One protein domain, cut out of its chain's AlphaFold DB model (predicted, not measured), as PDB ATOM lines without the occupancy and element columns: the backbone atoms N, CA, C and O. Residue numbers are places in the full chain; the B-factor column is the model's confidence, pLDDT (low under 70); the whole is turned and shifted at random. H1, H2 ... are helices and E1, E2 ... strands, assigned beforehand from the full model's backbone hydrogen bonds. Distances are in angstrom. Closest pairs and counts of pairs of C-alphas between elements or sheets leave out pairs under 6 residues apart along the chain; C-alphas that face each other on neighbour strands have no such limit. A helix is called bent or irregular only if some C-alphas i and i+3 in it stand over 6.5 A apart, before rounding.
ATOM      1  N   VAL A   4      17.481  37.752   4.966       91.50
ATOM      2  CA  VAL A   4      16.845  36.570   5.551       91.50
ATOM      3  C   VAL A   4      16.071  36.918   6.823       91.50
ATOM      4  O   VAL A   4      14.898  36.567   6.950       91.50
ATOM      5  N   ARG A   5      16.701  37.612   7.783       92.38
ATOM      6  CA  ARG A   5      16.030  37.965   9.048       92.38
ATOM      7  C   ARG A   5      14.904  38.967   8.839       92.38
ATOM      8  O   ARG A   5      13.927  38.917   9.579       92.38
ATOM      9  N   ASP A   6      15.048  39.883   7.889       92.62
ATOM     10  CA  ASP A   6      14.001  40.852   7.579       92.62
ATOM     11  C   ASP A   6      12.805  40.155   6.914       92.62
ATOM     12  O   ASP A   6      11.684  40.302   7.394       92.62
ATOM     13  N   TYR A   7      13.052  39.259   5.951       90.56
ATOM     14  CA  TYR A   7      12.006  38.420   5.361       90.56
ATOM     15  C   TYR A   7      11.282  37.562   6.406       90.56
ATOM     16  O   TYR A   7      10.054  37.513   6.418       90.56
ATOM     17  N   TYR A   8      12.027  36.934   7.322       91.25
ATOM     18  CA  TYR A   8      11.469  36.138   8.418       91.25
ATOM     19  C   TYR A   8      10.524  36.942   9.321       91.25
ATOM     20  O   TYR A   8       9.469  36.443   9.707       91.25
ATOM     21  N   LYS A   9      10.870  38.190   9.671       90.06
ATOM     22  CA  LYS A   9       9.996  39.037  10.506       90.06
ATOM     23  C   LYS A   9       8.646  39.277   9.835       90.06
ATOM     24  O   LYS A   9       7.624  39.224  10.516       90.06
ATOM     25  N   ASP A  10       8.660  39.495   8.525       90.38
ATOM     26  CA  ASP A  10       7.462  39.773   7.734       90.38
ATOM     27  C   ASP A  10       6.652  38.496   7.426       90.38
ATOM     28  O   ASP A  10       5.438  38.563   7.240       90.38
ATOM     29  N   HIS A  11       7.298  37.322   7.439       88.38
ATOM     30  CA  HIS A  11       6.716  36.036   7.024       88.38
ATOM     31  C   HIS A  11       6.782  34.953   8.107       88.38
ATOM     32  O   HIS A  11       6.787  33.761   7.812       88.38
ATOM     33  N   ARG A  12       6.760  35.346   9.384       79.31
ATOM     34  CA  ARG A  12       6.957  34.435  10.525       79.31
ATOM     35  C   ARG A  12       5.996  33.235  10.583       79.31
ATOM     36  O   ARG A  12       6.289  32.249  11.245       79.31
ATOM     37  N   SER A  13       4.844  33.303   9.913       76.38
ATOM     38  CA  SER A  13       3.876  32.199   9.819       76.38
ATOM     39  C   SER A  13       4.319  31.049   8.905       76.38
ATOM     40  O   SER A  13       3.671  29.999   8.892       76.38
ATOM     41  N   TRP A  14       5.389  31.229   8.129       78.88
ATOM     42  CA  TRP A  14       5.926  30.193   7.258       78.88
ATOM     43  C   TRP A  14       6.612  29.098   8.071       78.88
ATOM     44  O   TRP A  14       7.347  29.356   9.018       78.88
ATOM     45  N   ASN A  15       6.361  27.847   7.691       75.69
ATOM     46  CA  ASN A  15       6.800  26.672   8.441       75.69
ATOM     47  C   ASN A  15       7.932  25.923   7.723       75.69
ATOM     48  O   ASN A  15       7.869  24.699   7.565       75.69
ATOM     49  N   ASP A  16       8.934  26.664   7.252       85.94
ATOM     50  CA  ASP A  16      10.164  26.077   6.724       85.94
ATOM     51  C   ASP A  16      11.213  25.866   7.828       85.94
ATOM     52  O   ASP A  16      11.091  26.343   8.960       85.94
ATOM     53  N   ASP A  17      12.248  25.099   7.501       87.50
ATOM     54  CA  ASP A  17      13.286  24.705   8.449       87.50
ATOM     55  C   ASP A  17      14.125  25.879   8.975       87.50
ATOM     56  O   ASP A  17      14.599  25.824  10.111       87.50
ATOM     57  N   LEU A  18      14.269  26.950   8.192       89.31
ATOM     58  CA  LEU A  18      14.959  28.171   8.604       89.31
ATOM     59  C   LEU A  18      14.104  28.976   9.590       89.31
ATOM     60  O   LEU A  18      14.616  29.421  10.615       89.31
ATOM     61  N   HIS A  19      12.801  29.106   9.334       90.81
ATOM     62  CA  HIS A  19      11.852  29.765  10.234       90.81
ATOM     63  C   HIS A  19      11.759  29.029  11.570       90.81
ATOM     64  O   HIS A  19      11.878  29.655  12.623       90.81
ATOM     65  N   ARG A  20      11.664  27.692  11.546       89.31
ATOM     66  CA  ARG A  20      11.695  26.870  12.769       89.31
ATOM     67  C   ARG A  20      12.974  27.076  13.573       89.31
ATOM     68  O   ARG A  20      12.919  27.118  14.801       89.31
ATOM     69  N   LEU A  21      14.120  27.187  12.898       91.44
ATOM     70  CA  LEU A  21      15.404  27.451  13.543       91.44
ATOM     71  C   LEU A  21      15.423  28.852  14.179       91.44
ATOM     72  O   LEU A  21      15.812  28.998  15.338       91.44
ATOM     73  N   LEU A  22      14.949  29.869  13.457       92.81
ATOM     74  CA  LEU A  22      14.863  31.253  13.934       92.81
ATOM     75  C   LEU A  22      13.862  31.430  15.087       92.81
ATOM     76  O   LEU A  22      14.106  32.233  15.985       92.81
ATOM     77  N   ASP A  23      12.789  30.642  15.143       92.50
ATOM     78  CA  ASP A  23      11.842  30.652  16.265       92.50
ATOM     79  C   ASP A  23      12.459  30.152  17.584       92.50
ATOM     80  O   ASP A  23      11.979  30.500  18.668       92.50
ATOM     81  N   ARG A  24      13.549  29.372  17.528       92.38
ATOM     82  CA  ARG A  24      14.289  28.936  18.726       92.38
ATOM     83  C   ARG A  24      15.158  30.041  19.311       92.38
ATOM     84  O   ARG A  24      15.336  30.079  20.531       92.38
ATOM     85  N   GLU A  25      15.677  30.943  18.480       93.50
ATOM     86  CA  GLU A  25      16.643  31.972  18.881       93.50
ATOM     87  C   GLU A  25      16.163  32.833  20.072       93.50
ATOM     88  O   GLU A  25      16.912  32.943  21.049       93.50
ATOM     89  N   PRO A  26      14.918  33.360  20.113       93.69
ATOM     90  CA  PRO A  26      14.439  34.141  21.256       93.69
ATOM     91  C   PRO A  26      14.450  33.359  22.575       93.69
ATOM     92  O   PRO A  26      14.806  33.905  23.617       93.69
ATOM     93  N   SER A  27      14.093  32.071  22.536       93.69
ATOM     94  CA  SER A  27      14.087  31.207  23.724       93.69
ATOM     95  C   SER A  27      15.493  30.913  24.255       93.69
ATOM     96  O   SER A  27      15.682  30.774  25.463       93.69
ATOM     97  N   LEU A  28      16.493  30.849  23.370       94.94
ATOM     98  CA  LEU A  28      17.897  30.684  23.746       94.94
ATOM     99  C   LEU A  28      18.428  31.979  24.373       94.94
ATOM    100  O   LEU A  28      19.030  31.953  25.446       94.94
ATOM    101  N   LEU A  29      18.121  33.126  23.761       95.12
ATOM    102  CA  LEU A  29      18.483  34.444  24.287       95.12
ATOM    103  C   LEU A  29      17.857  34.708  25.664       95.12
ATOM    104  O   LEU A  29      18.518  35.264  26.541       95.12
ATOM    105  N   ALA A  30      16.616  34.265  25.885       96.00
ATOM    106  CA  ALA A  30      15.907  34.423  27.154       96.00
ATOM    107  C   ALA A  30      16.541  33.651  28.330       96.00
ATOM    108  O   ALA A  30      16.275  33.982  29.484       96.00
ATOM    109  N   GLN A  31      17.396  32.656  28.069       94.62
ATOM    110  CA  GLN A  31      18.093  31.901  29.118       94.62
ATOM    111  C   GLN A  31      19.345  32.626  29.640       94.62
ATOM    112  O   GLN A  31      19.741  32.434  30.794       94.62
ATOM    113  N   LEU A  32      19.949  33.506  28.830       93.50
ATOM    114  CA  LEU A  32      21.189  34.205  29.184       93.50
ATOM    115  C   LEU A  32      21.075  35.079  30.447       93.50
ATOM    116  O   LEU A  32      22.002  35.047  31.257       93.50
ATOM    117  N   PRO A  33      19.991  35.852  30.680       94.44
ATOM    118  CA  PRO A  33      19.865  36.657  31.894       94.44
ATOM    119  C   PRO A  33      19.905  35.824  33.179       94.44
ATOM    120  O   PRO A  33      20.601  36.196  34.122       94.44
ATOM    121  N   ALA A  34      19.215  34.680  33.208       93.38
ATOM    122  CA  ALA A  34      19.192  33.806  34.378       93.38
ATOM    123  C   ALA A  34      20.572  33.189  34.652       93.38
ATOM    124  O   ALA A  34      21.000  33.129  35.805       93.38
ATOM    125  N   LEU A  35      21.305  32.793  33.605       93.38
ATOM    126  CA  LEU A  35      22.686  32.323  33.742       93.38
ATOM    127  C   LEU A  35      23.619  33.403  34.282       93.38
ATOM    128  O   LEU A  35      24.391  33.138  35.199       93.38
ATOM    129  N   ARG A  36      23.514  34.635  33.773       92.06
ATOM    130  CA  ARG A  36      24.304  35.771  34.268       92.06
ATOM    131  C   ARG A  36      24.007  36.061  35.738       92.06
ATOM    132  O   ARG A  36      24.932  36.283  36.511       92.06
ATOM    133  N   ALA A  37      22.735  36.011  36.138       93.00
ATOM    134  CA  ALA A  37      22.342  36.178  37.535       93.00
ATOM    135  C   ALA A  37      22.922  35.069  38.432       93.00
ATOM    136  O   ALA A  37      23.459  35.361  39.498       93.00
ATOM    137  N   ARG A  38      22.881  33.809  37.978       93.44
ATOM    138  CA  ARG A  38      23.511  32.680  38.679       93.44
ATOM    139  C   ARG A  38      25.026  32.860  38.797       93.44
ATOM    140  O   ARG A  38      25.556  32.650  39.880       93.44
ATOM    141  N   ALA A  39      25.704  33.288  37.728       91.12
ATOM    142  CA  ALA A  39      27.148  33.528  37.733       91.12
ATOM    143  C   ALA A  39      27.529  34.584  38.779       91.12
ATOM    144  O   ALA A  39      28.418  34.351  39.593       91.12
ATOM    145  N   LEU A  40      26.796  35.703  38.831       90.75
ATOM    146  CA  LEU A  40      26.989  36.738  39.852       90.75
ATOM    147  C   LEU A  40      26.786  36.206  41.278       90.75
ATOM    148  O   LEU A  40      27.505  36.618  42.181       90.75
ATOM    149  N   GLY A  41      25.854  35.271  41.478       90.62
ATOM    150  CA  GLY A  41      25.618  34.623  42.771       90.62
ATOM    151  C   GLY A  41      26.769  33.737  43.264       90.62
ATOM    152  O   GLY A  41      26.814  33.418  44.447       90.62
ATOM    153  N   THR A  42      27.706  33.359  42.389       91.19
ATOM    154  CA  THR A  42      28.932  32.634  42.779       91.19
ATOM    155  C   THR A  42      30.075  33.573  43.167       91.19
ATOM    156  O   THR A  42      31.113  33.117  43.650       91.19
ATOM    157  N   CYS A  43      29.905  34.882  42.966       89.81
ATOM    158  CA  CYS A  43      30.880  35.887  43.357       89.81
ATOM    159  C   CYS A  43      30.688  36.286  44.824       89.81
ATOM    160  O   CYS A  43      29.572  36.387  45.329       89.81
ATOM    161  N   GLY A  44      31.795  36.562  45.503       87.38
ATOM    162  CA  GLY A  44      31.837  37.077  46.864       87.38
ATOM    163  C   GLY A  44      32.763  38.280  46.977       87.38
ATOM    164  O   GLY A  44      33.480  38.639  46.042       87.38
ATOM    165  N   ALA A  45      32.742  38.900  48.149       86.94
ATOM    166  CA  ALA A  45      33.578  40.038  48.491       86.94
ATOM    167  C   ALA A  45      34.489  39.668  49.664       86.94
ATOM    168  O   ALA A  45      34.014  39.121  50.661       86.94
ATOM    169  N   VAL A  46      35.776  39.996  49.570       83.12
ATOM    170  CA  VAL A  46      36.721  39.875  50.691       83.12
ATOM    171  C   VAL A  46      37.400  41.199  50.989       83.12
ATOM    172  O   VAL A  46      37.549  42.056  50.118       83.12
ATOM    173  N   ALA A  47      37.831  41.368  52.238       83.19
ATOM    174  CA  ALA A  47      38.622  42.519  52.636       83.19
ATOM    175  C   ALA A  47      40.045  42.418  52.060       83.19
ATOM    176  O   ALA A  47      40.794  41.497  52.387       83.19
ATOM    177  N   GLY A  48      40.408  43.388  51.227       80.69
ATOM    178  CA  GLY A  48      41.762  43.648  50.757       80.69
ATOM    179  C   GLY A  48      42.522  44.613  51.676       80.69
ATOM    180  O   GLY A  48      42.064  45.011  52.753       80.69
ATOM    181  N   LYS A  49      43.728  45.013  51.258       85.19
ATOM    182  CA  LYS A  49      44.560  45.964  52.019       85.19
ATOM    183  C   LYS A  49      44.005  47.387  51.925       85.19
ATOM    184  O   LYS A  49      43.373  47.758  50.941       85.19
ATOM    185  N   SER A  50      44.276  48.199  52.946       84.56
ATOM    186  CA  SER A  50      43.915  49.627  52.975       84.56
ATOM    187  C   SER A  50      42.412  49.916  52.820       84.56
ATOM    188  O   SER A  50      42.040  50.950  52.274       84.56
ATOM    189  N   GLY A  51      41.540  49.017  53.296       83.75
ATOM    190  CA  GLY A  51      40.084  49.202  53.247       83.75
ATOM    191  C   GLY A  51      39.440  48.922  51.884       83.75
ATOM    192  O   GLY A  51      38.268  49.233  51.697       83.75
ATOM    193  N   VAL A  52      40.184  48.339  50.937       86.62
ATOM    194  CA  VAL A  52      39.654  47.907  49.634       86.62
ATOM    195  C   VAL A  52      38.832  46.629  49.803       86.62
ATOM    196  O   VAL A  52      39.210  45.753  50.575       86.62
ATOM    197  N   ILE A  53      37.722  46.507  49.073       83.69
ATOM    198  CA  ILE A  53      36.973  45.252  48.938       83.69
ATOM    199  C   ILE A  53      37.323  44.635  47.585       83.69
ATOM    200  O   ILE A  53      37.155  45.278  46.549       83.69
ATOM    201  N   GLU A  54      37.800  43.395  47.597       86.19
ATOM    202  CA  GLU A  54      38.108  42.627  46.394       86.19
ATOM    203  C   GLU A  54      36.940  41.695  46.065       86.19
ATOM    204  O   GLU A  54      36.464  40.943  46.920       86.19
ATOM    205  N   LEU A  55      36.473  41.753  44.818       85.19
ATOM    206  CA  LEU A  55      35.504  40.801  44.289       85.19
ATOM    207  C   LEU A  55      36.244  39.552  43.818       85.19
ATOM    208  O   LEU A  55      37.189  39.643  43.036       85.19
ATOM    209  N   MET A  56      35.787  38.391  44.268       88.25
ATOM    210  CA  MET A  56      36.320  37.096  43.855       88.25
ATOM    211  C   MET A  56      35.193  36.154  43.458       88.25
ATOM    212  O   MET A  56      34.051  36.323  43.880       88.25
ATOM    213  N   VAL A  57      35.528  35.110  42.709       89.81
ATOM    214  CA  VAL A  57      34.653  33.945  42.571       89.81
ATOM    215  C   VAL A  57      34.764  33.132  43.863       89.81
ATOM    216  O   VAL A  57      35.814  32.559  44.146       89.81
ATOM    217  N   ALA A  58      33.702  33.134  44.668       90.38
ATOM    218  CA  ALA A  58      33.639  32.438  45.953       90.38
ATOM    219  C   ALA A  58      33.333  30.939  45.792       90.38
ATOM    220  O   ALA A  58      33.740  30.141  46.633       90.38
ATOM    221  N   ASP A  59      32.669  30.558  44.697       91.12
ATOM    222  CA  ASP A  59      32.455  29.162  44.302       91.12
ATOM    223  C   ASP A  59      32.964  28.919  42.867       91.12
ATOM    224  O   ASP A  59      32.210  29.065  41.898       91.12
ATOM    225  N   PRO A  60      34.256  28.563  42.707       91.75
ATOM    226  CA  PRO A  60      34.848  28.313  41.395       91.75
ATOM    227  C   PRO A  60      34.195  27.151  40.643       91.75
ATOM    228  O   PRO A  60      34.070  27.200  39.424       91.75
ATOM    229  N   ALA A  61      33.740  26.116  41.357       93.94
ATOM    230  CA  ALA A  61      33.139  24.946  40.727       93.94
ATOM    231  C   ALA A  61      31.768  25.283  40.126       93.94
ATOM    232  O   ALA A  61      31.477  24.898  38.989       93.94
ATOM    233  N   ALA A  62      30.940  26.036  40.857       92.00
ATOM    234  CA  ALA A  62      29.667  26.525  40.336       92.00
ATOM    235  C   ALA A  62      29.867  27.531  39.193       92.00
ATOM    236  O   ALA A  62      29.148  27.463  38.193       92.00
ATOM    237  N   TRP A  63      30.857  28.423  39.301       93.25
ATOM    238  CA  TRP A  63      31.215  29.355  38.229       93.25
ATOM    239  C   TRP A  63      31.590  28.622  36.937       93.25
ATOM    240  O   TRP A  63      31.029  28.913  35.881       93.25
ATOM    241  N   ASP A  64      32.466  27.619  37.022       94.75
ATOM    242  CA  ASP A  64      32.897  26.828  35.866       94.75
ATOM    243  C   ASP A  64      31.740  26.046  35.230       94.75
ATOM    244  O   ASP A  64      31.666  25.916  34.004       94.75
ATOM    245  N   ALA A  65      30.810  25.528  36.039       95.38
ATOM    246  CA  ALA A  65      29.612  24.864  35.534       95.38
ATOM    247  C   ALA A  65      28.713  25.836  34.750       95.38
ATOM    248  O   ALA A  65      28.304  25.530  33.629       95.38
ATOM    249  N   ILE A  66      28.472  27.034  35.289       95.56
ATOM    250  CA  ILE A  66      27.669  28.071  34.627       95.56
ATOM    251  C   ILE A  66      28.357  28.566  33.350       95.56
ATOM    252  O   ILE A  66      27.691  28.770  32.334       95.56
ATOM    253  N   ALA A  67      29.683  28.714  33.364       94.19
ATOM    254  CA  ALA A  67      30.455  29.092  32.185       94.19
ATOM    255  C   ALA A  67      30.314  28.057  31.057       94.19
ATOM    256  O   ALA A  67      30.147  28.438  29.897       94.19
ATOM    257  N   LYS A  68      30.306  26.756  31.383       96.12
ATOM    258  CA  LYS A  68      30.032  25.684  30.410       96.12
ATOM    259  C   LYS A  68      28.609  25.765  29.858       96.12
ATOM    260  O   LYS A  68      28.440  25.696  28.644       96.12
ATOM    261  N   GLU A  69      27.604  25.963  30.713       95.94
ATOM    262  CA  GLU A  69      26.209  26.149  30.275       95.94
ATOM    263  C   GLU A  69      26.073  27.351  29.322       95.94
ATOM    264  O   GLU A  69      25.439  27.255  28.268       95.94
ATOM    265  N   GLN A  70      26.711  28.478  29.656       95.06
ATOM    266  CA  GLN A  70      26.721  29.669  28.811       95.06
ATOM    267  C   GLN A  70      27.447  29.422  27.483       95.06
ATOM    268  O   GLN A  70      26.962  29.876  26.447       95.06
ATOM    269  N   ALA A  71      28.568  28.695  27.492       95.06
ATOM    270  CA  ALA A  71      29.294  28.335  26.277       95.06
ATOM    271  C   ALA A  71      28.432  27.477  25.340       95.06
ATOM    272  O   ALA A  71      28.355  27.774  24.152       95.06
ATOM    273  N   THR A  72      27.711  26.483  25.872       96.00
ATOM    274  CA  THR A  72      26.778  25.668  25.078       96.00
ATOM    275  C   THR A  72      25.646  26.507  24.484       96.00
ATOM    276  O   THR A  72      25.296  26.334  23.319       96.00
ATOM    277  N   LEU A  73      25.060  27.436  25.245       96.19
ATOM    278  CA  LEU A  73      24.022  28.321  24.701       96.19
ATOM    279  C   LEU A  73      24.565  29.276  23.636       96.19
ATOM    280  O   LEU A  73      23.896  29.501  22.626       96.19
ATOM    281  N   GLN A  74      25.771  29.805  23.835       95.69
ATOM    282  CA  GLN A  74      26.422  30.661  22.853       95.69
ATOM    283  C   GLN A  74      26.725  29.892  21.564       95.69
ATOM    284  O   GLN A  74      26.429  30.390  20.485       95.69
ATOM    285  N   GLU A  75      27.207  28.651  21.661       96.62
ATOM    286  CA  GLU A  75      27.464  27.793  20.502       96.62
ATOM    287  C   GLU A  75      26.205  27.590  19.644       96.62
ATOM    288  O   GLU A  75      26.267  27.677  18.415       96.62
ATOM    289  N   LYS A  76      25.045  27.395  20.285       97.31
ATOM    290  CA  LYS A  76      23.749  27.295  19.596       97.31
ATOM    291  C   LYS A  76      23.368  28.591  18.886       97.31
ATOM    292  O   LYS A  76      22.973  28.553  17.722       97.31
ATOM    293  N   LEU A  77      23.493  29.734  19.560       96.62
ATOM    294  CA  LEU A  77      23.205  31.049  18.970       96.62
ATOM    295  C   LEU A  77      24.142  31.369  17.797       96.62
ATOM    296  O   LEU A  77      23.708  31.896  16.768       96.62
ATOM    297  N   ASP A  78      25.413  31.000  17.924       97.06
ATOM    298  CA  ASP A  78      26.411  31.182  16.877       97.06
ATOM    299  C   ASP A  78      26.119  30.280  15.675       97.06
ATOM    300  O   ASP A  78      26.292  30.711  14.537       97.06
ATOM    301  N   ALA A  79      25.637  29.054  15.894       97.19
ATOM    302  CA  ALA A  79      25.235  28.157  14.815       97.19
ATOM    303  C   ALA A  79      24.069  28.730  13.992       97.19
ATOM    304  O   ALA A  79      24.150  28.753  12.763       97.19
ATOM    305  N   ILE A  80      23.041  29.278  14.654       96.06
ATOM    306  CA  ILE A  80      21.942  29.991  13.978       96.06
ATOM    307  C   ILE A  80      22.492  31.183  13.189       96.06
ATOM    308  O   ILE A  80      22.170  31.363  12.016       96.06
ATOM    309  N   SER A  81      23.360  31.982  13.812       95.94
ATOM    310  CA  SER A  81      23.935  33.176  13.184       95.94
ATOM    311  C   SER A  81      24.784  32.845  11.955       95.94
ATOM    312  O   SER A  81      24.671  33.529  10.940       95.94
ATOM    313  N   ARG A  82      25.591  31.776  12.012       96.62
ATOM    314  CA  ARG A  82      26.376  31.283  10.871       96.62
ATOM    315  C   ARG A  82      25.482  30.801   9.733       96.62
ATOM    316  O   ARG A  82      25.739  31.162   8.591       96.62
ATOM    317  N   ALA A  83      24.426  30.042  10.036       96.00
ATOM    318  CA  ALA A  83      23.491  29.585   9.010       96.00
ATOM    319  C   ALA A  83      22.782  30.754   8.315       96.00
ATOM    320  O   ALA A  83      22.725  30.792   7.090       96.00
ATOM    321  N   VAL A  84      22.307  31.744   9.078       95.81
ATOM    322  CA  VAL A  84      21.710  32.962   8.508       95.81
ATOM    323  C   VAL A  84      22.707  33.700   7.616       95.81
ATOM    324  O   VAL A  84      22.345  34.087   6.511       95.81
ATOM    325  N   ALA A  85      23.951  33.877   8.071       96.25
ATOM    326  CA  ALA A  85      24.974  34.586   7.309       96.25
ATOM    327  C   ALA A  85      25.312  33.887   5.982       96.25
ATOM    328  O   ALA A  85      25.451  34.557   4.962       96.25
ATOM    329  N   GLU A  86      25.403  32.554   5.978       96.50
ATOM    330  CA  GLU A  86      25.627  31.777   4.753       96.50
ATOM    331  C   GLU A  86      24.454  31.925   3.776       96.50
ATOM    332  O   GLU A  86      24.657  32.127   2.580       96.50
ATOM    333  N   ILE A  87      23.216  31.887   4.275       94.75
ATOM    334  CA  ILE A  87      22.023  32.031   3.432       94.75
ATOM    335  C   ILE A  87      21.893  33.468   2.898       94.75
ATOM    336  O   ILE A  87      21.572  33.655   1.726       94.75
ATOM    337  N   ASP A  88      22.201  34.490   3.704       95.25
ATOM    338  CA  ASP A  88      22.296  35.877   3.231       95.25
ATOM    339  C   ASP A  88      23.357  36.021   2.127       95.25
ATOM    340  O   ASP A  88      23.110  36.695   1.125       95.25
ATOM    341  N   ALA A  89      24.518  35.371   2.273       95.88
ATOM    342  CA  ALA A  89      25.567  35.387   1.254       95.88
ATOM    343  C   ALA A  89      25.089  34.753  -0.060       95.88
ATOM    344  O   ALA A  89      25.306  35.320  -1.129       95.88
ATOM    345  N   ILE A  90      24.362  33.635   0.014       95.19
ATOM    346  CA  ILE A  90      23.742  33.002  -1.158       95.19
ATOM    347  C   ILE A  90      22.754  33.954  -1.843       95.19
ATOM    348  O   ILE A  90      22.777  34.083  -3.066       95.19
ATOM    349  N   PHE A  91      21.915  34.672  -1.091       93.69
ATOM    350  CA  PHE A  91      21.005  35.648  -1.695       93.69
ATOM    351  C   PHE A  91      21.727  36.839  -2.319       93.69
ATOM    352  O   PHE A  91      21.306  37.302  -3.377       93.69
ATOM    353  N   ALA A  92      22.835  37.289  -1.732       93.31
ATOM    354  CA  ALA A  92      23.680  38.302  -2.351       93.31
ATOM    355  C   ALA A  92      24.298  37.800  -3.672       93.31
ATOM    356  O   ALA A  92      24.359  38.550  -4.645       93.31
ATOM    357  N   GLU A  93      24.709  36.529  -3.746       94.25
ATOM    358  CA  GLU A  93      25.188  35.905  -4.989       94.25
ATOM    359  C   GLU A  93      24.078  35.799  -6.053       94.25
ATOM    360  O   GLU A  93      24.325  36.073  -7.230       94.25
ATOM    361  N   ILE A  94      22.850  35.453  -5.652       90.06
ATOM    362  CA  ILE A  94      21.668  35.410  -6.530       90.06
ATOM    363  C   ILE A  94      21.375  36.800  -7.113       90.06
ATOM    364  O   ILE A  94      21.200  36.942  -8.326       90.06
ATOM    365  N   GLU A  95      21.374  37.834  -6.271       90.25
ATOM    366  CA  GLU A  95      21.162  39.222  -6.694       90.25
ATOM    367  C   GLU A  95      22.287  39.712  -7.616       90.25
ATOM    368  O   GLU A  95      22.017  40.319  -8.655       90.25
ATOM    369  N   ALA A  96      23.546  39.381  -7.310       90.50
ATOM    370  CA  ALA A  96      24.694  39.694  -8.162       90.50
ATOM    371  C   ALA A  96      24.625  38.998  -9.534       90.50
ATOM    372  O   ALA A  96      25.108  39.538 -10.530       90.50
ATOM    373  N   ALA A  97      23.978  37.831  -9.614       87.50
ATOM    374  CA  ALA A  97      23.679  37.144 -10.869       87.50
ATOM    375  C   ALA A  97      22.504  37.772 -11.653       87.50
ATOM    376  O   ALA A  97      22.112  37.248 -12.700       87.50
ATOM    377  N   GLY A  98      21.930  38.879 -11.165       83.88
ATOM    378  CA  GLY A  98      20.811  39.586 -11.791       83.88
ATOM    379  C   GLY A  98      19.486  38.833 -11.684       83.88
ATOM    380  O   GLY A  98      18.604  39.011 -12.527       83.88
ATOM    381  N   ILE A  99      19.359  37.947 -10.697       84.19
ATOM    382  CA  ILE A  99      18.155  37.159 -10.464       84.19
ATOM    383  C   ILE A  99      17.373  37.808  -9.331       84.19
ATOM    384  O   ILE A  99      17.873  37.943  -8.217       84.19
ATOM    385  N   ASP A 100      16.122  38.155  -9.609       80.25
ATOM    386  CA  ASP A 100      15.201  38.568  -8.562       80.25
ATOM    387  C   ASP A 100      14.688  37.334  -7.809       80.25
ATOM    388  O   ASP A 100      14.092  36.428  -8.400       80.25
ATOM    389  N   CYS A 101      14.964  37.289  -6.510       83.75
ATOM    390  CA  CYS A 101      14.484  36.259  -5.603       83.75
ATOM    391  C   CYS A 101      13.817  36.944  -4.414       83.75
ATOM    392  O   CYS A 101      14.488  37.439  -3.501       83.75
ATOM    393  N   THR A 102      12.490  36.997  -4.472       81.56
ATOM    394  CA  THR A 102      11.614  37.631  -3.484       81.56
ATOM    395  C   THR A 102      11.531  36.832  -2.191       81.56
ATOM    396  O   THR A 102      11.563  37.408  -1.108       81.56
ATOM    397  N   GLU A 103      11.453  35.507  -2.294       86.19
ATOM    398  CA  GLU A 103      11.382  34.618  -1.138       86.19
ATOM    399  C   GLU A 103      12.790  34.359  -0.595       86.19
ATOM    400  O   GLU A 103      13.545  33.566  -1.158       86.19
ATOM    401  N   LYS A 104      13.162  35.008   0.518       88.31
ATOM    402  CA  LYS A 104      14.490  34.830   1.140       88.31
ATOM    403  C   LYS A 104      14.566  33.552   1.988       88.31
ATOM    404  O   LYS A 104      14.984  33.573   3.145       88.31
ATOM    405  N   THR A 105      14.144  32.432   1.405       85.94
ATOM    406  CA  THR A 105      14.127  31.098   2.019       85.94
ATOM    407  C   THR A 105      14.853  30.075   1.139       85.94
ATOM    408  O   THR A 105      14.955  30.259  -0.075       85.94
ATOM    409  N   PRO A 106      15.317  28.943   1.697       84.19
ATOM    410  CA  PRO A 106      15.871  27.848   0.897       84.19
ATOM    411  C   PRO A 106      14.909  27.363  -0.201       84.19
ATOM    412  O   PRO A 106      15.343  27.033  -1.303       84.19
ATOM    413  N   GLY A 107      13.598  27.382   0.069       82.75
ATOM    414  CA  GLY A 107      12.566  27.103  -0.934       82.75
ATOM    415  C   GLY A 107      12.540  28.131  -2.069       82.75
ATOM    416  O   GLY A 107      12.416  27.750  -3.231       82.75
ATOM    417  N   GLY A 108      12.761  29.412  -1.765       84.12
ATOM    418  CA  GLY A 108      12.888  30.478  -2.759       84.12
ATOM    419  C   GLY A 108      14.059  30.277  -3.728       84.12
ATOM    420  O   GLY A 108      13.923  30.547  -4.923       84.12
ATOM    421  N   ILE A 109      15.174  29.701  -3.257       85.38
ATOM    422  CA  ILE A 109      16.314  29.315  -4.114       85.38
ATOM    423  C   ILE A 109      15.878  28.261  -5.145       85.38
ATOM    424  O   ILE A 109      16.217  28.361  -6.324       85.38
ATOM    425  N   VAL A 110      15.078  27.272  -4.735       82.69
ATOM    426  CA  VAL A 110      14.502  26.279  -5.659       82.69
ATOM    427  C   VAL A 110      13.516  26.944  -6.622       82.69
ATOM    428  O   VAL A 110      13.522  26.652  -7.821       82.69
ATOM    429  N   GLY A 111      12.706  27.879  -6.119       82.62
ATOM    430  CA  GLY A 111      11.774  28.679  -6.912       82.62
ATOM    431  C   GLY A 111      12.454  29.425  -8.063       82.62
ATOM    432  O   GLY A 111      11.901  29.474  -9.163       82.62
ATOM    433  N   VAL A 112      13.674  29.931  -7.862       81.62
ATOM    434  CA  VAL A 112      14.483  30.581  -8.910       81.62
ATOM    435  C   VAL A 112      14.794  29.635 -10.073       81.62
ATOM    436  O   VAL A 112      14.626  30.015 -11.236       81.62
ATOM    437  N   ASP A 113      15.244  28.409  -9.791       81.25
ATOM    438  CA  ASP A 113      15.550  27.431 -10.844       81.25
ATOM    439  C   ASP A 113      14.277  26.980 -11.565       81.25
ATOM    440  O   ASP A 113      14.221  26.968 -12.798       81.25
ATOM    441  N   MET A 114      13.221  26.690 -10.799       77.06
ATOM    442  CA  MET A 114      11.939  26.256 -11.352       77.06
ATOM    443  C   MET A 114      11.313  27.329 -12.237       77.06
ATOM    444  O   MET A 114      10.838  27.015 -13.325       77.06
ATOM    445  N   SER A 115      11.384  28.600 -11.833       74.75
ATOM    446  CA  SER A 115      10.830  29.732 -12.590       74.75
ATOM    447  C   SER A 115      11.457  29.890 -13.973       74.75
ATOM    448  O   SER A 115      10.780  30.288 -14.920       74.75
ATOM    449  N   ARG A 116      12.736  29.529 -14.131       71.88
ATOM    450  CA  ARG A 116      13.421  29.514 -15.437       71.88
ATOM    451  C   ARG A 116      12.946  28.386 -16.352       71.88
ATOM    452  O   ARG A 116      13.254  28.396 -17.542       71.88
ATOM    453  N   ARG A 117      12.234  27.407 -15.797       73.00
ATOM    454  CA  ARG A 117      11.778  26.197 -16.484       73.00
ATOM    455  C   ARG A 117      10.260  26.116 -16.627       73.00
ATOM    456  O   ARG A 117       9.772  25.128 -17.170       73.00
ATOM    457  N   ILE A 118       9.525  27.140 -16.181       73.56
ATOM    458  CA  ILE A 118       8.077  27.232 -16.391       73.56
ATOM    459  C   ILE A 118       7.822  27.398 -17.895       73.56
ATOM    460  O   ILE A 118       8.274  28.389 -18.477       73.56
ATOM    461  N   PRO A 119       7.118  26.449 -18.534       71.94
ATOM    462  CA  PRO A 119       6.810  26.544 -19.947       71.94
ATOM    463  C   PRO A 119       5.760  27.621 -20.205       71.94
ATOM    464  O   PRO A 119       4.702  27.648 -19.577       71.94
ATOM    465  N   VAL A 120       6.043  28.471 -21.184       75.69
ATOM    466  CA  VAL A 120       5.081  29.338 -21.856       75.69
ATOM    467  C   VAL A 120       4.871  28.759 -23.250       75.69
ATOM    468  O   VAL A 120       5.829  28.517 -23.982       75.69
ATOM    469  N   THR A 121       3.621  28.491 -23.611       77.88
ATOM    470  CA  THR A 121       3.295  28.062 -24.973       77.88
ATOM    471  C   THR A 121       3.349  29.279 -25.882       77.88
ATOM    472  O   THR A 121       2.595  30.231 -25.687       77.88
ATOM    473  N   ASP A 122       4.249  29.246 -26.859       70.00
ATOM    474  CA  ASP A 122       4.302  30.231 -27.931       70.00
ATOM    475  C   ASP A 122       2.997  30.131 -28.750       70.00
ATOM    476  O   ASP A 122       2.722  29.068 -29.319       70.00
ATOM    477  N   PRO A 123       2.166  31.188 -28.786       70.44
ATOM    478  CA  PRO A 123       0.880  31.156 -29.473       70.44
ATOM    479  C   PRO A 123       1.008  31.051 -31.000       70.44
ATOM    480  O   PRO A 123       0.068  30.585 -31.641       70.44
ATOM    481  N   ASP A 124       2.152  31.430 -31.574       76.75
ATOM    482  CA  ASP A 124       2.383  31.426 -33.020       76.75
ATOM    483  C   ASP A 124       2.970  30.094 -33.507       76.75
ATOM    484  O   ASP A 124       2.679  29.648 -34.619       76.75
ATOM    485  N   THR A 125       3.788  29.429 -32.682       75.25
ATOM    486  CA  THR A 125       4.464  28.171 -33.059       75.25
ATOM    487  C   THR A 125       3.927  26.929 -32.349       75.25
ATOM    488  O   THR A 125       4.234  25.807 -32.757       75.25
ATOM    489  N   GLY A 126       3.142  27.095 -31.280       76.12
ATOM    490  CA  GLY A 126       2.652  26.000 -30.437       76.12
ATOM    491  C   GLY A 126       3.750  25.288 -29.638       76.12
ATOM    492  O   GLY A 126       3.506  24.218 -29.079       76.12
ATOM    493  N   THR A 127       4.970  25.837 -29.595       76.94
ATOM    494  CA  THR A 127       6.112  25.235 -28.893       76.94
ATOM    495  C   THR A 127       6.266  25.787 -27.477       76.94
ATOM    496  O   THR A 127       5.913  26.928 -27.193       76.94
ATOM    497  N   ASN A 128       6.788  24.966 -26.561       78.62
ATOM    498  CA  ASN A 128       7.062  25.399 -25.191       78.62
ATOM    499  C   ASN A 128       8.414  26.120 -25.128       78.62
ATOM    500  O   ASN A 128       9.468  25.516 -25.350       78.62
ATOM    501  N   VAL A 129       8.362  27.399 -24.783       76.25
ATOM    502  CA  VAL A 129       9.499  28.303 -24.602       76.25
ATOM    503  C   VAL A 129       9.476  28.877 -23.184       76.25
ATOM    504  O   VAL A 129       8.497  28.727 -22.460       76.25
ATOM    505  N   ASP A 130      10.568  29.481 -22.732       75.19
ATOM    506  CA  ASP A 130      10.554  30.258 -21.494       75.19
ATOM    507  C   ASP A 130       9.784  31.582 -21.687       75.19
ATOM    508  O   ASP A 130       9.354  31.936 -22.790       75.19
ATOM    509  N   ARG A 131       9.648  32.370 -20.614       69.56
ATOM    510  CA  ARG A 131       8.968  33.680 -20.649       69.56
ATOM    511  C   ARG A 131       9.602  34.722 -21.589       69.56
ATOM    512  O   ARG A 131       9.053  35.809 -21.741       69.56
ATOM    513  N   PHE A 132      10.768  34.436 -22.160       72.06
ATOM    514  CA  PHE A 132      11.504  35.293 -23.088       72.06
ATOM    515  C   PHE A 132      11.583  34.693 -24.502       72.06
ATOM    516  O   PHE A 132      12.369  35.176 -25.318       72.06
ATOM    517  N   GLY A 133      10.809  33.641 -24.797       68.94
ATOM    518  CA  GLY A 133      10.801  32.988 -26.107       68.94
ATOM    519  C   GLY A 133      12.020  32.100 -26.373       68.94
ATOM    520  O   GLY A 133      12.306  31.766 -27.521       68.94
ATOM    521  N   ARG A 134      12.785  31.731 -25.340       76.75
ATOM    522  CA  ARG A 134      13.982  30.887 -25.465       76.75
ATOM    523  C   ARG A 134      13.643  29.430 -25.191       76.75
ATOM    524  O   ARG A 134      12.671  29.105 -24.518       76.75
ATOM    525  N   LYS A 135      14.491  28.522 -25.674       76.88
ATOM    526  CA  LYS A 135      14.358  27.095 -25.367       76.88
ATOM    527  C   LYS A 135      14.489  26.866 -23.860       76.88
ATOM    528  O   LYS A 135      15.482  27.271 -23.258       76.88
ATOM    529  N   ILE A 136      13.521  26.156 -23.285       76.19
ATOM    530  CA  ILE A 136      13.530  25.787 -21.869       76.19
ATOM    531  C   ILE A 136      14.751  24.893 -21.580       76.19
ATOM    532  O   ILE A 136      14.944  23.888 -22.278       76.19
ATOM    533  N   PRO A 137      15.572  25.213 -20.563       74.00
ATOM    534  CA  PRO A 137      16.685  24.360 -20.162       74.00
ATOM    535  C   PRO A 137      16.215  22.957 -19.748       74.00
ATOM    536  O   PRO A 137      15.281  22.798 -18.958       74.00
ATOM    537  N   SER A 138      16.880  21.920 -20.265       73.69
ATOM    538  CA  SER A 138      16.565  20.517 -19.951       73.69
ATOM    539  C   SER A 138      17.079  20.070 -18.580       73.69
ATOM    540  O   SER A 138      16.574  19.093 -18.030       73.69
ATOM    541  N   GLN A 139      18.070  20.771 -18.032       79.19
ATOM    542  CA  GLN A 139      18.705  20.475 -16.751       79.19
ATOM    543  C   GLN A 139      18.605  21.681 -15.814       79.19
ATOM    544  O   GLN A 139      18.481  22.820 -16.266       79.19
ATOM    545  N   HIS A 140      18.662  21.404 -14.512       79.44
ATOM    546  CA  HIS A 140      18.799  22.426 -13.476       79.44
ATOM    547  C   HIS A 140      20.070  23.245 -13.700       79.44
ATOM    548  O   HIS A 140      21.083  22.712 -14.164       79.44
ATOM    549  N   ASN A 141      20.034  24.528 -13.347       83.44
ATOM    550  CA  ASN A 141      21.234  25.349 -13.383       83.44
ATOM    551  C   ASN A 141      22.234  24.842 -12.319       83.44
ATOM    552  O   ASN A 141      21.881  24.816 -11.136       83.44
ATOM    553  N   PRO A 142      23.479  24.477 -12.696       87.62
ATOM    554  CA  PRO A 142      24.484  23.995 -11.747       87.62
ATOM    555  C   PRO A 142      24.740  24.955 -10.579       87.62
ATOM    556  O   PRO A 142      24.887  24.510  -9.445       87.62
ATOM    557  N   GLN A 143      24.719  26.264 -10.836       88.56
ATOM    558  CA  GLN A 143      24.920  27.296  -9.820       88.56
ATOM    559  C   GLN A 143      23.764  27.333  -8.813       88.56
ATOM    560  O   GLN A 143      23.979  27.476  -7.615       88.56
ATOM    561  N   THR A 144      22.525  27.140  -9.276       86.88
ATOM    562  CA  THR A 144      21.371  27.096  -8.368       86.88
ATOM    563  C   THR A 144      21.361  25.830  -7.517       86.88
ATOM    564  O   THR A 144      20.995  25.888  -6.344       86.88
ATOM    565  N   LEU A 145      21.830  24.702  -8.061       88.56
ATOM    566  CA  LEU A 145      22.045  23.486  -7.274       88.56
ATOM    567  C   LEU A 145      23.122  23.682  -6.200       88.56
ATOM    568  O   LEU A 145      22.942  23.219  -5.077       88.56
ATOM    569  N   GLU A 146      24.214  24.373  -6.523       93.38
ATOM    570  CA  GLU A 146      25.279  24.685  -5.566       93.38
ATOM    571  C   GLU A 146      24.768  25.562  -4.415       93.38
ATOM    572  O   GLU A 146      24.976  25.235  -3.245       93.38
ATOM    573  N   TRP A 147      24.030  26.630  -4.730       94.25
ATOM    574  CA  TRP A 147      23.374  27.476  -3.731       94.25
ATOM    575  C   TRP A 147      22.425  26.684  -2.831       94.25
ATOM    576  O   TRP A 147      22.478  26.814  -1.610       94.25
ATOM    577  N   MET A 148      21.597  25.815  -3.415       91.44
ATOM    578  CA  MET A 148      20.680  24.959  -2.662       91.44
ATOM    579  C   MET A 148      21.436  24.020  -1.712       91.44
ATOM    580  O   MET A 148      21.101  23.934  -0.532       91.44
ATOM    581  N   GLN A 149      22.492  23.358  -2.189       93.19
ATOM    582  CA  GLN A 149      23.302  22.450  -1.371       93.19
ATOM    583  C   GLN A 149      24.003  23.177  -0.221       93.19
ATOM    584  O   GLN A 149      24.052  22.650   0.893       93.19
ATOM    585  N   ARG A 150      24.521  24.386  -0.463       95.56
ATOM    586  CA  ARG A 150      25.127  25.226   0.581       95.56
ATOM    587  C   ARG A 150      24.099  25.639   1.633       95.56
ATOM    588  O   ARG A 150      24.363  25.463   2.821       95.56
ATOM    589  N   ALA A 151      22.918  26.095   1.210       94.44
ATOM    590  CA  ALA A 151      21.835  26.463   2.120       94.44
ATOM    591  C   ALA A 151      21.380  25.267   2.974       94.44
ATOM    592  O   ALA A 151      21.315  25.367   4.197       94.44
ATOM    593  N   GLU A 152      21.126  24.107   2.358       93.94
ATOM    594  CA  GLU A 152      20.744  22.890   3.083       93.94
ATOM    595  C   GLU A 152      21.821  22.429   4.065       93.94
ATOM    596  O   GLU A 152      21.506  22.012   5.181       93.94
ATOM    597  N   LYS A 153      23.093  22.487   3.659       95.62
ATOM    598  CA  LYS A 153      24.214  22.124   4.524       95.62
ATOM    599  C   LYS A 153      24.266  23.033   5.751       95.62
ATOM    600  O   LYS A 153      24.316  22.520   6.866       95.62
ATOM    601  N   ALA A 154      24.188  24.348   5.553       95.88
ATOM    602  CA  ALA A 154      24.208  25.323   6.639       95.88
ATOM    603  C   ALA A 154      23.056  25.099   7.634       95.88
ATOM    604  O   ALA A 154      23.263  25.141   8.848       95.88
ATOM    605  N   LEU A 155      21.855  24.791   7.132       94.75
ATOM    606  CA  LEU A 155      20.704  24.467   7.978       94.75
ATOM    607  C   LEU A 155      20.902  23.175   8.756       94.75
ATOM    608  O   LEU A 155      20.666  23.165   9.960       94.75
ATOM    609  N   LYS A 156      21.348  22.096   8.102       95.19
ATOM    610  CA  LYS A 156      21.576  20.805   8.767       95.19
ATOM    611  C   LYS A 156      22.630  20.918   9.862       95.19
ATOM    612  O   LYS A 156      22.436  20.373  10.944       95.19
ATOM    613  N   GLU A 157      23.718  21.639   9.602       95.75
ATOM    614  CA  GLU A 157      24.765  21.891  10.596       95.75
ATOM    615  C   GLU A 157      24.216  22.682  11.788       95.75
ATOM    616  O   GLU A 157      24.413  22.278  12.934       95.75
ATOM    617  N   ALA A 158      23.454  23.753  11.542       95.88
ATOM    618  CA  ALA A 158      22.864  24.528  12.628       95.88
ATOM    619  C   ALA A 158      21.801  23.748  13.415       95.88
ATOM    620  O   ALA A 158      21.785  23.812  14.643       95.88
ATOM    621  N   GLN A 159      20.950  22.973  12.743       94.56
ATOM    622  CA  GLN A 159      19.963  22.104  13.388       94.56
ATOM    623  C   GLN A 159      20.633  21.051  14.272       94.56
ATOM    624  O   GLN A 159      20.195  20.844  15.402       94.56
ATOM    625  N   ALA A 160      21.721  20.435  13.801       95.38
ATOM    626  CA  ALA A 160      22.475  19.458  14.579       95.38
ATOM    627  C   ALA A 160      23.062  20.062  15.868       95.38
ATOM    628  O   ALA A 160      23.113  19.383  16.892       95.38
ATOM    629  N   THR A 161      23.477  21.333  15.841       94.69
ATOM    630  CA  THR A 161      23.972  22.039  17.034       94.69
ATOM    631  C   THR A 161      22.844  22.491  17.966       94.69
ATOM    632  O   THR A 161      22.971  22.410  19.191       94.69
ATOM    633  N   VAL A 162      21.739  23.000  17.417       92.31
ATOM    634  CA  VAL A 162      20.650  23.587  18.213       92.31
ATOM    635  C   VAL A 162      19.814  22.511  18.917       92.31
ATOM    636  O   VAL A 162      19.541  22.674  20.119       92.31
ATOM    637  N   GLY A 163      19.517  21.401  18.227       80.88
ATOM    638  CA  GLY A 163      18.685  20.292  18.715       80.88
ATOM    639  C   GLY A 163      17.190  20.487  18.484       80.88
ATOM    640  O   GLY A 163      16.666  21.577  18.813       80.88
TER     641      GLY A 163
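Overview. This is residues 4 to 163 of the 163 residues of an uncharacterized protein of Methanosaeta sp. PtaU1.Bin112 (UniProt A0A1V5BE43). A long thin rod is built along one very long helix, H4; H2 and H3 follow each other back along one side of it, and H6 packs on another. The two-stranded hairpin of E1 and E2 makes one end of the rod, and a long stretch with no named element, residues 116 to 141, makes the other; H1 stands crosswise to H4, and H5 is side by side with H6. The printed part has 160 residues with six named helices and two named strands, in the order H1 H2 H3 E1 E2 H4 H5 H6; the class is mostly helix and the sheet, E1 - E2, is antiparallel. The whole is extended, with a radius of gyration of the C-alphas of 25.1 A and spans of 96 by 27 by 26 A.

Along the chain. H1 is residues 4 to 10, 10.2 A long, with C-alpha 4 at (16.845, 36.570, 5.551). H2 is residues 17 to 29, 19.3 A, and is irregular, but only just: C-alphas 23 and 26 are 6.6 A apart. H3 is residues 32 to 41, 14.3 A. E1 is residues 43 to 47, 13.8 A, and E2 is residues 53 to 57, 13.2 A. H4, residues 60 to 96, runs 51.9 A from (34.848, 28.313, 41.395) to (24.694, 39.694, -8.162). H5 is residues 106 to 115, 14.5 A. H6 is residues 142 to 162, 30.2 A, with C-alpha 162 at (20.650, 23.587, 18.213).

Arrangement. H4 is the hub, touching four helices. With residues 75 to 90 alone it touches H6, closest at the C-alphas of Ala 79 and Ala 158, 4.9 A, at a shallow tilt of 15 degrees, opposite ways. It touches H2 with residues 73 to 80 alone, closest at C-alphas 25 and 77, 6.6 A, opposite ways at a shallow tilt of 34 degrees, only just short of steep. H2, H4 and H6 form an up and down bundle, each running against the one before; H2 and H6 only just touch, with 3 pairs of C-alphas within 8 A, closest Leu 18 and Leu 155, 6.9 A. H3 touches residues 62 to 73 of H4, closest at C-alphas 39 and 63, 5.8 A. H1 touches H4 about perpendicular, at 90 degrees, closest at C-alphas 4 and 88, 6.0 A. H5 and H6 form a helical hairpin, closest at C-alphas 106 and 151, 6.2 A. In the hairpin of E1 and E2, N 44 and O 56 are 2.8 A apart and N 46 and O 54 are 2.9 A apart, within hydrogen-bond range. Every O i to N i+4 pair is within that range in H1, H3, H4 and H6, against 5 of 9 in H2 and 5 of 6 in H5.

Size, cuts and confidence. The two C-alphas farthest apart, those of Ser 50 and Asp 124, are 97.2 A apart. The printed part has no cut; the link from H5 to H6, 26 residues, is long, and within it residues 120 to 121 pair antiparallel with 128 to 129. The mean pLDDT of the printed part is 88.0; residues 131 and 133 are under 70.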